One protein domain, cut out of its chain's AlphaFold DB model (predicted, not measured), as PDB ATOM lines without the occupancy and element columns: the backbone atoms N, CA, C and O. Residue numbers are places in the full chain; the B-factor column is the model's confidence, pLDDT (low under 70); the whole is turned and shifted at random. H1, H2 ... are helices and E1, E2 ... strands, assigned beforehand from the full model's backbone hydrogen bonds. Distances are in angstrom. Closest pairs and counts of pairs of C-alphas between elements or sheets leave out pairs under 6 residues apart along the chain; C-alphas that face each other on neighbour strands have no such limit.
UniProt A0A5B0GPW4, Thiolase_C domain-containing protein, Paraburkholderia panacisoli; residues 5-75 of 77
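What this domain is: This is residues 5 to 75 of the 77 residues of the protein "Thiolase_C domain-containing protein" of Paraburkholderia panacisoli (UniProt A0A5B0GPW4). A narrow sheet, the long hairpin E2 and E3 with short E1 beside E2, has the long helix H2 along one face: two layers. A long link leads from E1 to small H1, off the sheet. The 71 printed residues include E1, H1, H2, E2 and E3 in that order; the sheet, E1 - E2 - E3, is antiparallel. The class is mixed, the whole compact, with radius of gyration of the C-alphas 12.0 A and spans of 33 by 23 by 21 A.

How they stand to each other: Start at E2, residues 56 to 63: its hairpin partner E3, residues 67 to 74, has O 71 2.9 A from N 59, within hydrogen-bond range. E1, residues 6 to 8, has N 6 2.9 A from O 58. H2, residues 37 to 52, runs along the strands at a height over the sheet of 9.5 A; its closest C-alphas to E2 are Thr 42 and Val 59, 6.4 A. Every O i to N i+4 pair in H2 is within hydrogen-bond range. H1, residues 27 to 30, is close to H2 but not clearly touching: C-alphas 27 and 37 are 8.0 A apart.

Where its parts are: Find C-alpha 37 at (-33.292, 13.920, -25.643); H2 runs 22.0 A from there. E2 spans 23.0 A; E3, 23.5 A, ends at C-alpha 74, (-46.371, 8.704, -40.177).

The domain as a whole: The farthest C-alphas, Gly 53 and Gly 65, are 35.2 A apart. The printed part has no cut; residues 5 to 17 have pLDDT under 70.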
ATOM      1  N   PRO A   5     -43.881  16.731 -28.453       52.47
ATOM      2  CA  PRO A   5     -44.585  15.650 -29.097       52.47
ATOM      3  C   PRO A   5     -46.042  16.074 -29.214       52.47
ATOM      4  O   PRO A   5     -46.718  16.222 -28.197       52.47
ATOM      5  N   CYS A   6     -46.505  16.319 -30.432       56.22
ATOM      6  CA  CYS A   6     -47.900  16.632 -30.711       56.22
ATOM      7  C   CYS A   6     -48.469  15.546 -31.635       56.22
ATOM      8  O   CYS A   6     -47.919  15.296 -32.712       56.22
ATOM      9  N   GLY A   7     -49.524  14.859 -31.190       57.19
ATOM     10  CA  GLY A   7     -50.264  13.869 -31.981       57.19
ATOM     11  C   GLY A   7     -51.483  14.510 -32.641       57.19
ATOM     12  O   GLY A   7     -52.377  14.980 -31.946       57.19
ATOM     13  N   ASP A   8     -51.522  14.545 -33.973       58.41
ATOM     14  CA  ASP A   8     -52.654  15.093 -34.733       58.41
ATOM     15  C   ASP A   8     -53.583  13.965 -35.193       58.41
ATOM     16  O   ASP A   8     -53.121  12.913 -35.642       58.41
ATOM     17  N   ARG A   9     -54.897  14.203 -35.107       56.91
ATOM     18  CA  ARG A   9     -55.923  13.286 -35.614       56.91
ATOM     19  C   ARG A   9     -56.636  13.796 -36.876       56.91
ATOM     20  O   ARG A   9     -57.304  12.983 -37.498       56.91
ATOM     21  N   SER A  10     -56.522  15.074 -37.284       52.53
ATOM     22  CA  SER A  10     -57.308  15.589 -38.434       52.53
ATOM     23  C   SER A  10     -56.990  17.019 -38.957       52.53
ATOM     24  O   SER A  10     -57.898  17.694 -39.435       52.53
ATOM     25  N   ARG A  11     -55.724  17.470 -38.985       46.50
ATOM     26  CA  ARG A  11     -55.199  18.733 -39.582       46.50
ATOM     27  C   ARG A  11     -55.453  20.045 -38.807       46.50
ATOM     28  O   ARG A  11     -56.565  20.554 -38.723       46.50
ATOM     29  N   GLY A  12     -54.343  20.687 -38.419       39.25
ATOM     30  CA  GLY A  12     -54.194  22.108 -38.056       39.25
ATOM     31  C   GLY A  12     -52.732  22.417 -37.682       39.25
ATOM     32  O   GLY A  12     -52.111  21.626 -36.983       39.25
ATOM     33  N   PHE A  13     -52.154  23.532 -38.149       48.38
ATOM     34  CA  PHE A  13     -50.702  23.845 -38.152       48.38
ATOM     35  C   PHE A  13     -50.102  24.237 -36.766       48.38
ATOM     36  O   PHE A  13     -49.327  25.173 -36.654       48.38
ATOM     37  N   LEU A  14     -50.430  23.466 -35.717       59.84
ATOM     38  CA  LEU A  14     -49.937  23.491 -34.319       59.84
ATOM     39  C   LEU A  14     -50.700  24.359 -33.305       59.84
ATOM     40  O   LEU A  14     -50.123  24.961 -32.401       59.84
ATOM     41  N   ARG A  15     -52.034  24.315 -33.356       52.69
ATOM     42  CA  ARG A  15     -52.857  24.566 -32.164       52.69
ATOM     43  C   ARG A  15     -52.917  23.274 -31.339       52.69
ATOM     44  O   ARG A  15     -53.756  22.414 -31.592       52.69
ATOM     45  N   SER A  16     -51.993  23.128 -30.395       63.75
ATOM     46  CA  SER A  16     -51.812  21.897 -29.618       63.75
ATOM     47  C   SER A  16     -52.622  21.930 -28.319       63.75
ATOM     48  O   SER A  16     -52.424  22.806 -27.479       63.75
ATOM     49  N   SER A  17     -53.528  20.970 -28.130       67.56
ATOM     50  CA  SER A  17     -54.224  20.783 -26.851       67.56
ATOM     51  C   SER A  17     -53.280  20.129 -25.838       67.56
ATOM     52  O   SER A  17     -52.584  19.177 -26.177       67.56
ATOM     53  N   GLN A  18     -53.284  20.569 -24.575       73.31
ATOM     54  CA  GLN A  18     -52.439  19.957 -23.531       73.31
ATOM     55  C   GLN A  18     -52.713  18.452 -23.351       73.31
ATOM     56  O   GLN A  18     -51.815  17.703 -22.998       73.31
ATOM     57  N   ALA A  19     -53.923  17.996 -23.691       76.12
ATOM     58  CA  ALA A  19     -54.301  16.584 -23.674       76.12
ATOM     59  C   ALA A  19     -53.517  15.693 -24.663       76.12
ATOM     60  O   ALA A  19     -53.565  14.477 -24.531       76.12
ATOM     61  N   ILE A  20     -52.832  16.272 -25.656       77.06
ATOM     62  CA  ILE A  20     -52.061  15.538 -26.681       77.06
ATOM     63  C   ILE A  20     -50.575  15.927 -26.704       77.06
ATOM     64  O   ILE A  20     -49.830  15.435 -27.549       77.06
ATOM     65  N   VAL A  21     -50.144  16.814 -25.800       82.38
ATOM     66  CA  VAL A  21     -48.761  17.299 -25.707       82.38
ATOM     67  C   VAL A  21     -48.077  16.675 -24.504       82.38
ATOM     68  O   VAL A  21     -48.539  16.852 -23.385       82.38
ATOM     69  N   MET A  22     -46.943  16.000 -24.716       80.25
ATOM     70  CA  MET A  22     -46.137  15.395 -23.637       80.25
ATOM     71  C   MET A  22     -46.990  14.603 -22.618       80.25
ATOM     72  O   MET A  22     -46.767  14.728 -21.415       80.25
ATOM     73  N   VAL A  23     -47.945  13.781 -23.076       82.56
ATOM     74  CA  VAL A  23     -48.842  12.990 -22.196       82.56
ATOM     75  C   VAL A  23     -48.081  12.103 -21.203       82.56
ATOM     76  O   VAL A  23     -48.489  11.943 -20.060       82.56
ATOM     77  N   GLU A  24     -46.907  11.622 -21.610       83.38
ATOM     78  CA  GLU A  24     -45.999  10.809 -20.796       83.38
ATOM     79  C   GLU A  24     -45.009  11.641 -19.945       83.38
ATOM     80  O   GLU A  24     -44.118  11.090 -19.291       83.38
ATOM     81  N   GLY A  25     -45.113  12.971 -19.957       83.75
ATOM     82  CA  GLY A  25     -44.297  13.879 -19.151       83.75
ATOM     83  C   GLY A  25     -42.992  14.373 -19.797       83.75
ATOM     84  O   GLY A  25     -42.294  13.648 -20.512       83.75
ATOM     85  N   GLY A  26     -42.692  15.644 -19.482       84.81
ATOM     86  CA  GLY A  26     -41.613  16.537 -19.948       84.81
ATOM     87  C   GLY A  26     -40.163  16.132 -19.664       84.81
ATOM     88  O   GLY A  26     -39.896  15.316 -18.788       84.81
ATOM     89  N   ALA A  27     -39.212  16.850 -20.276       85.56
ATOM     90  CA  ALA A  27     -37.823  16.904 -19.793       85.56
ATOM     91  C   ALA A  27     -37.727  17.444 -18.348       85.56
ATOM     92  O   ALA A  27     -36.839  17.060 -17.599       85.56
ATOM     93  N   ILE A  28     -38.691  18.275 -17.927       85.44
ATOM     94  CA  ILE A  28     -38.823  18.742 -16.537       85.44
ATOM     95  C   ILE A  28     -39.093  17.567 -15.584       85.44
ATOM     96  O   ILE A  28     -38.518  17.503 -14.507       85.44
ATOM     97  N   ALA A  29     -39.942  16.619 -15.991       87.06
ATOM     98  CA  ALA A  29     -40.325  15.481 -15.156       87.06
ATOM     99  C   ALA A  29     -39.339  14.305 -15.248       87.06
ATOM    100  O   ALA A  29     -39.225  13.518 -14.315       87.06
ATOM    101  N   ARG A  30     -38.661  14.140 -16.392       84.12
ATOM    102  CA  ARG A  30     -37.869  12.938 -16.715       84.12
ATOM    103  C   ARG A  30     -36.367  13.218 -16.873       84.12
ATOM    104  O   ARG A  30     -35.619  12.297 -17.185       84.12
ATOM    105  N   GLY A  31     -35.938  14.465 -16.681       85.56
ATOM    106  CA  GLY A  31     -34.570  14.919 -16.930       85.56
ATOM    107  C   GLY A  31     -34.294  15.238 -18.404       85.56
ATOM    108  O   GLY A  31     -35.044  14.850 -19.304       85.56
ATOM    109  N   HIS A  32     -33.198  15.963 -18.648       87.38
ATOM    110  CA  HIS A  32     -32.796  16.427 -19.976       87.38
ATOM    111  C   HIS A  32     -31.387  15.933 -20.350       87.38
ATOM    112  O   HIS A  32     -30.399  16.630 -20.108       87.38
ATOM    113  N   PRO A  33     -31.262  14.725 -20.928       87.75
ATOM    114  CA  PRO A  33     -29.985  14.250 -21.444       87.75
ATOM    115  C   PRO A  33     -29.684  14.958 -22.773       87.75
ATOM    116  O   PRO A  33     -30.240  14.582 -23.803       87.75
ATOM    117  N   ILE A  34     -28.830  15.986 -22.762       84.31
ATOM    118  CA  ILE A  34     -28.625  16.908 -23.903       84.31
ATOM    119  C   ILE A  34     -28.437  16.178 -25.244       84.31
ATOM    120  O   ILE A  34     -29.104  16.513 -26.217       84.31
ATOM    121  N   GLY A  35     -27.605  15.134 -25.292       84.94
ATOM    122  CA  GLY A  35     -27.341  14.386 -26.529       84.94
ATOM    123  C   GLY A  35     -28.365  13.301 -26.887       84.94
ATOM    124  O   GLY A  35     -28.383  12.844 -28.023       84.94
ATOM    125  N   ALA A  36     -29.213  12.869 -25.949       88.06
ATOM    126  CA  ALA A  36     -30.144  11.750 -26.151       88.06
ATOM    127  C   ALA A  36     -31.624  12.166 -26.109       88.06
ATOM    128  O   ALA A  36     -32.506  11.328 -26.298       88.06
ATOM    129  N   THR A  37     -31.916  13.444 -25.844       88.44
ATOM    130  CA  THR A  37     -33.292  13.920 -25.643       88.44
ATOM    131  C   THR A  37     -34.167  13.653 -26.866       88.44
ATOM    132  O   THR A  37     -35.266  13.132 -26.692       88.44
ATOM    133  N   GLU A  38     -33.672  13.917 -28.081       87.25
ATOM    134  CA  GLU A  38     -34.395  13.612 -29.330       87.25
ATOM    135  C   GLU A  38     -34.817  12.144 -29.393       87.25
ATOM    136  O   GLU A  38     -35.990  11.828 -29.601       87.25
ATOM    137  N   THR A  39     -33.873  11.227 -29.173       89.88
ATOM    138  CA  THR A  39     -34.117   9.783 -29.252       89.88
ATOM    139  C   THR A  39     -35.106   9.329 -28.183       89.88
ATOM    140  O   THR A  39     -36.019   8.559 -28.476       89.88
ATOM    141  N   VAL A  40     -34.975   9.838 -26.954       90.69
ATOM    142  CA  VAL A  40     -35.874   9.505 -25.840       90.69
ATOM    143  C   VAL A  40     -37.296  10.005 -26.102       90.69
ATOM    144  O   VAL A  40     -38.256   9.262 -25.878       90.69
ATOM    145  N   LEU A  41     -37.453  11.240 -26.589       89.62
ATOM    146  CA  LEU A  41     -38.763  11.803 -26.933       89.62
ATOM    147  C   LEU A  41     -39.395  11.054 -28.109       89.62
ATOM    148  O   LEU A  41     -40.567  10.688 -28.039       89.62
ATOM    149  N   THR A  42     -38.611  10.758 -29.144       90.56
ATOM    150  CA  THR A  42     -39.061  10.024 -30.334       90.56
ATOM    151  C   THR A  42     -39.515   8.608 -29.981       90.56
ATOM    152  O   THR A  42     -40.596   8.187 -30.390       90.56
ATOM    153  N   ALA A  43     -38.743   7.876 -29.172       91.94
ATOM    154  CA  ALA A  43     -39.095   6.523 -28.746       91.94
ATOM    155  C   ALA A  43     -40.421   6.493 -27.968       91.94
ATOM    156  O   ALA A  43     -41.281   5.647 -28.222       91.94
ATOM    157  N   ARG A  44     -40.627   7.456 -27.059       90.31
ATOM    158  CA  ARG A  44     -41.897   7.591 -26.329       90.31
ATOM    159  C   ARG A  44     -43.050   7.983 -27.242       90.31
ATOM    160  O   ARG A  44     -44.133   7.423 -27.099       90.31
ATOM    161  N   LEU A  45     -42.818   8.895 -28.187       88.88
ATOM    162  CA  LEU A  45     -43.824   9.308 -29.158       88.88
ATOM    163  C   LEU A  45     -44.298   8.124 -30.001       88.88
ATOM    164  O   LEU A  45     -45.497   7.957 -30.175       88.88
ATOM    165  N   ILE A  46     -43.386   7.264 -30.462       90.19
ATOM    166  CA  ILE A  46     -43.734   6.038 -31.194       90.19
ATOM    167  C   ILE A  46     -44.562   5.096 -30.316       90.19
ATOM    168  O   ILE A  46     -45.544   4.523 -30.790       90.19
ATOM    169  N   HIS A  47     -44.187   4.934 -29.045       90.81
ATOM    170  CA  HIS A  47     -44.900   4.052 -28.126       90.81
ATOM    171  C   HIS A  47     -46.325   4.547 -27.827       90.81
ATOM    172  O   HIS A  47     -47.279   3.792 -28.015       90.81
ATOM    173  N   SER A  48     -46.489   5.821 -27.448       87.38
ATOM    174  CA  SER A  48     -47.812   6.433 -27.229       87.38
ATOM    175  C   SER A  48     -48.628   6.454 -28.519       87.38
ATOM    176  O   SER A  48     -49.773   6.023 -28.516       87.38
ATOM    177  N   LYS A  49     -48.030   6.808 -29.661       87.19
ATOM    178  CA  LYS A  49     -48.703   6.751 -30.964       87.19
ATOM    179  C   LYS A  49     -49.284   5.372 -31.270       87.19
ATOM    180  O   LYS A  49     -50.430   5.291 -31.701       87.19
ATOM    181  N   ARG A  50     -48.510   4.300 -31.053       87.25
ATOM    182  CA  ARG A  50     -48.985   2.920 -31.249       87.25
ATOM    183  C   ARG A  50     -50.102   2.556 -30.273       87.25
ATOM    184  O   ARG A  50     -51.045   1.893 -30.684       87.25
ATOM    185  N   ARG A  51     -50.001   2.985 -29.011       87.75
ATOM    186  CA  ARG A  51     -51.020   2.749 -27.978       87.75
ATOM    187  C   ARG A  51     -52.333   3.474 -28.281       87.75
ATOM    188  O   ARG A  51     -53.399   2.892 -28.121       87.75
ATOM    189  N   ASP A  52     -52.243   4.730 -28.699       84.62
ATOM    190  CA  ASP A  52     -53.381   5.642 -28.833       84.62
ATOM    191  C   ASP A  52     -53.952   5.673 -30.267       84.62
ATOM    192  O   ASP A  52     -54.987   6.294 -30.513       84.62
ATOM    193  N   GLY A  53     -53.300   4.996 -31.220       84.94
ATOM    194  CA  GLY A  53     -53.781   4.827 -32.595       84.94
ATOM    195  C   GLY A  53     -53.681   6.084 -33.464       84.94
ATOM    196  O   GLY A  53     -54.491   6.266 -34.369       84.94
ATOM    197  N   PHE A  54     -52.718   6.974 -33.204       84.75
ATOM    198  CA  PHE A  54     -52.533   8.171 -34.032       84.75
ATOM    199  C   PHE A  54     -51.888   7.825 -35.381       84.75
ATOM    200  O   PHE A  54     -50.946   7.038 -35.455       84.75
ATOM    201  N   GLU A  55     -52.331   8.473 -36.459       85.06
ATOM    202  CA  GLU A  55     -51.735   8.294 -37.792       85.06
ATOM    203  C   GLU A  55     -50.439   9.098 -37.949       85.06
ATOM    204  O   GLU A  55     -49.464   8.647 -38.566       85.06
ATOM    205  N   ARG A  56     -50.398  10.287 -37.341       85.69
ATOM    206  CA  ARG A  56     -49.306  11.253 -37.452       85.69
ATOM    207  C   ARG A  56     -48.892  11.752 -36.082       85.69
ATOM    208  O   ARG A  56     -49.714  11.957 -35.194       85.69
ATOM    209  N   SER A  57     -47.599  11.964 -35.931       86.50
ATOM    210  CA  SER A  57     -47.038  12.531 -34.717       86.50
ATOM    211  C   SER A  57     -45.826  13.376 -35.062       86.50
ATOM    212  O   SER A  57     -45.010  12.971 -35.887       86.50
ATOM    213  N   LEU A  58     -45.706  14.527 -34.424       87.88
ATOM    214  CA  LEU A  58     -44.581  15.439 -34.567       87.88
ATOM    215  C   LEU A  58     -43.754  15.385 -33.288       87.88
ATOM    216  O   LEU A  58     -44.342  15.477 -32.221       87.88
ATOM    217  N   VAL A  59     -42.431  15.282 -33.392       89.00
ATOM    218  CA  VAL A  59     -41.487  15.612 -32.316       89.00
ATOM    219  C   VAL A  59     -40.720  16.860 -32.730       89.00
ATOM    220  O   VAL A  59     -40.375  17.021 -33.900       89.00
ATOM    221  N   THR A  60     -40.453  17.744 -31.777       87.25
ATOM    222  CA  THR A  60     -39.577  18.901 -31.971       87.25
ATOM    223  C   THR A  60     -38.602  19.010 -30.812       87.25
ATOM    224  O   THR A  60     -38.944  18.626 -29.691       87.25
ATOM    225  N   LEU A  61     -37.421  19.575 -31.054       86.75
ATOM    226  CA  LEU A  61     -36.469  19.932 -30.005       86.75
ATOM    227  C   LEU A  61     -35.676  21.178 -30.386       86.75
ATOM    228  O   LEU A  61     -35.185  21.313 -31.504       86.75
ATOM    229  N   CYS A  62     -35.525  22.084 -29.421       86.69
ATOM    230  CA  CYS A  62     -34.599  23.203 -29.542       86.69
ATOM    231  C   CYS A  62     -33.168  22.704 -29.356       86.69
ATOM    232  O   CYS A  62     -32.867  22.088 -28.329       86.69
ATOM    233  N   ILE A  63     -32.292  23.052 -30.291       82.75
ATOM    234  CA  ILE A  63     -30.850  22.902 -30.119       82.75
ATOM    235  C   ILE A  63     -30.259  24.261 -29.702       82.75
ATOM    236  O   ILE A  63     -30.872  25.314 -29.894       82.75
ATOM    237  N   GLY A  64     -29.107  24.251 -29.025       82.88
ATOM    238  CA  GLY A  64     -28.430  25.493 -28.637       82.88
ATOM    239  C   GLY A  64     -28.130  26.364 -29.863       82.88
ATOM    240  O   GLY A  64     -27.932  25.835 -30.946       82.88
ATOM    241  N   GLY A  65     -28.109  27.689 -29.701       85.12
ATOM    242  CA  GLY A  65     -27.853  28.615 -30.819       85.12
ATOM    243  C   GLY A  65     -29.103  29.169 -31.514       85.12
ATOM    244  O   GLY A  65     -28.970  29.986 -32.416       85.12
ATOM    245  N   GLY A  66     -30.309  28.810 -31.056       85.25
ATOM    246  CA  GLY A  66     -31.571  29.374 -31.563       85.25
ATOM    247  C   GLY A  66     -32.224  28.564 -32.685       85.25
ATOM    248  O   GLY A  66     -33.205  29.011 -33.273       85.25
ATOM    249  N   GLU A  67     -31.710  27.369 -32.955       88.69
ATOM    250  CA  GLU A  67     -32.221  26.460 -33.976       88.69
ATOM    251  C   GLU A  67     -33.181  25.413 -33.380       88.69
ATOM    252  O   GLU A  67     -33.205  25.142 -32.173       88.69
ATOM    253  N   VAL A  68     -33.998  24.806 -34.241       87.56
ATOM    254  CA  VAL A  68     -34.980  23.783 -33.861       87.56
ATOM    255  C   VAL A  68     -34.985  22.674 -34.901       87.56
ATOM    256  O   VAL A  68     -35.037  22.939 -36.101       87.56
ATOM    257  N   ILE A  69     -34.996  21.434 -34.424       87.31
ATOM    258  CA  ILE A  69     -35.198  20.245 -35.249       87.31
ATOM    259  C   ILE A  69     -36.648  19.787 -35.086       87.31
ATOM    260  O   ILE A  69     -37.217  19.851 -33.992       87.31
ATOM    261  N   GLY A  70     -37.260  19.354 -36.189       89.50
ATOM    262  CA  GLY A  70     -38.604  18.789 -36.216       89.50
ATOM    263  C   GLY A  70     -38.645  17.492 -37.016       89.50
ATOM    264  O   GLY A  70     -38.195  17.452 -38.160       89.50
ATOM    265  N   LEU A  71     -39.220  16.445 -36.426       88.56
ATOM    266  CA  LEU A  71     -39.404  15.132 -37.038       88.56
ATOM    267  C   LEU A  71     -40.888  14.774 -37.072       88.56
ATOM    268  O   LEU A  71     -41.540  14.667 -36.032       88.56
ATOM    269  N   VAL A  72     -41.418  14.530 -38.269       90.44
ATOM    270  CA  VAL A  72     -42.781  14.021 -38.457       90.44
ATOM    271  C   VAL A  72     -42.725  12.522 -38.707       90.44
ATOM    272  O   VAL A  72     -42.050  12.057 -39.620       90.44
ATOM    273  N   LEU A  73     -43.479  11.767 -37.915       88.31
ATOM    274  CA  LEU A  73     -43.642  10.331 -38.072       88.31
ATOM    275  C   LEU A  73     -45.048  10.027 -38.573       88.31
ATOM    276  O   LEU A  73     -46.043  10.403 -37.944       88.31
ATOM    277  N   GLN A  74     -45.128   9.252 -39.647       89.75
ATOM    278  CA  GLN A  74     -46.371   8.704 -40.177       89.75
ATOM    279  C   GLN A  74     -46.384   7.187 -39.981       89.75
ATOM    280  O   GLN A  74     -45.353   6.532 -40.106       89.75
ATOM    281  N   THR A  75     -47.535   6.637 -39.597       86.25
ATOM    282  CA  THR A  75     -47.720   5.184 -39.595       86.25
ATOM    283  C   THR A  75     -47.806   4.723 -41.042       86.25
ATOM    284  O   THR A  75     -48.567   5.288 -41.822       86.25
TER     285      THR A  75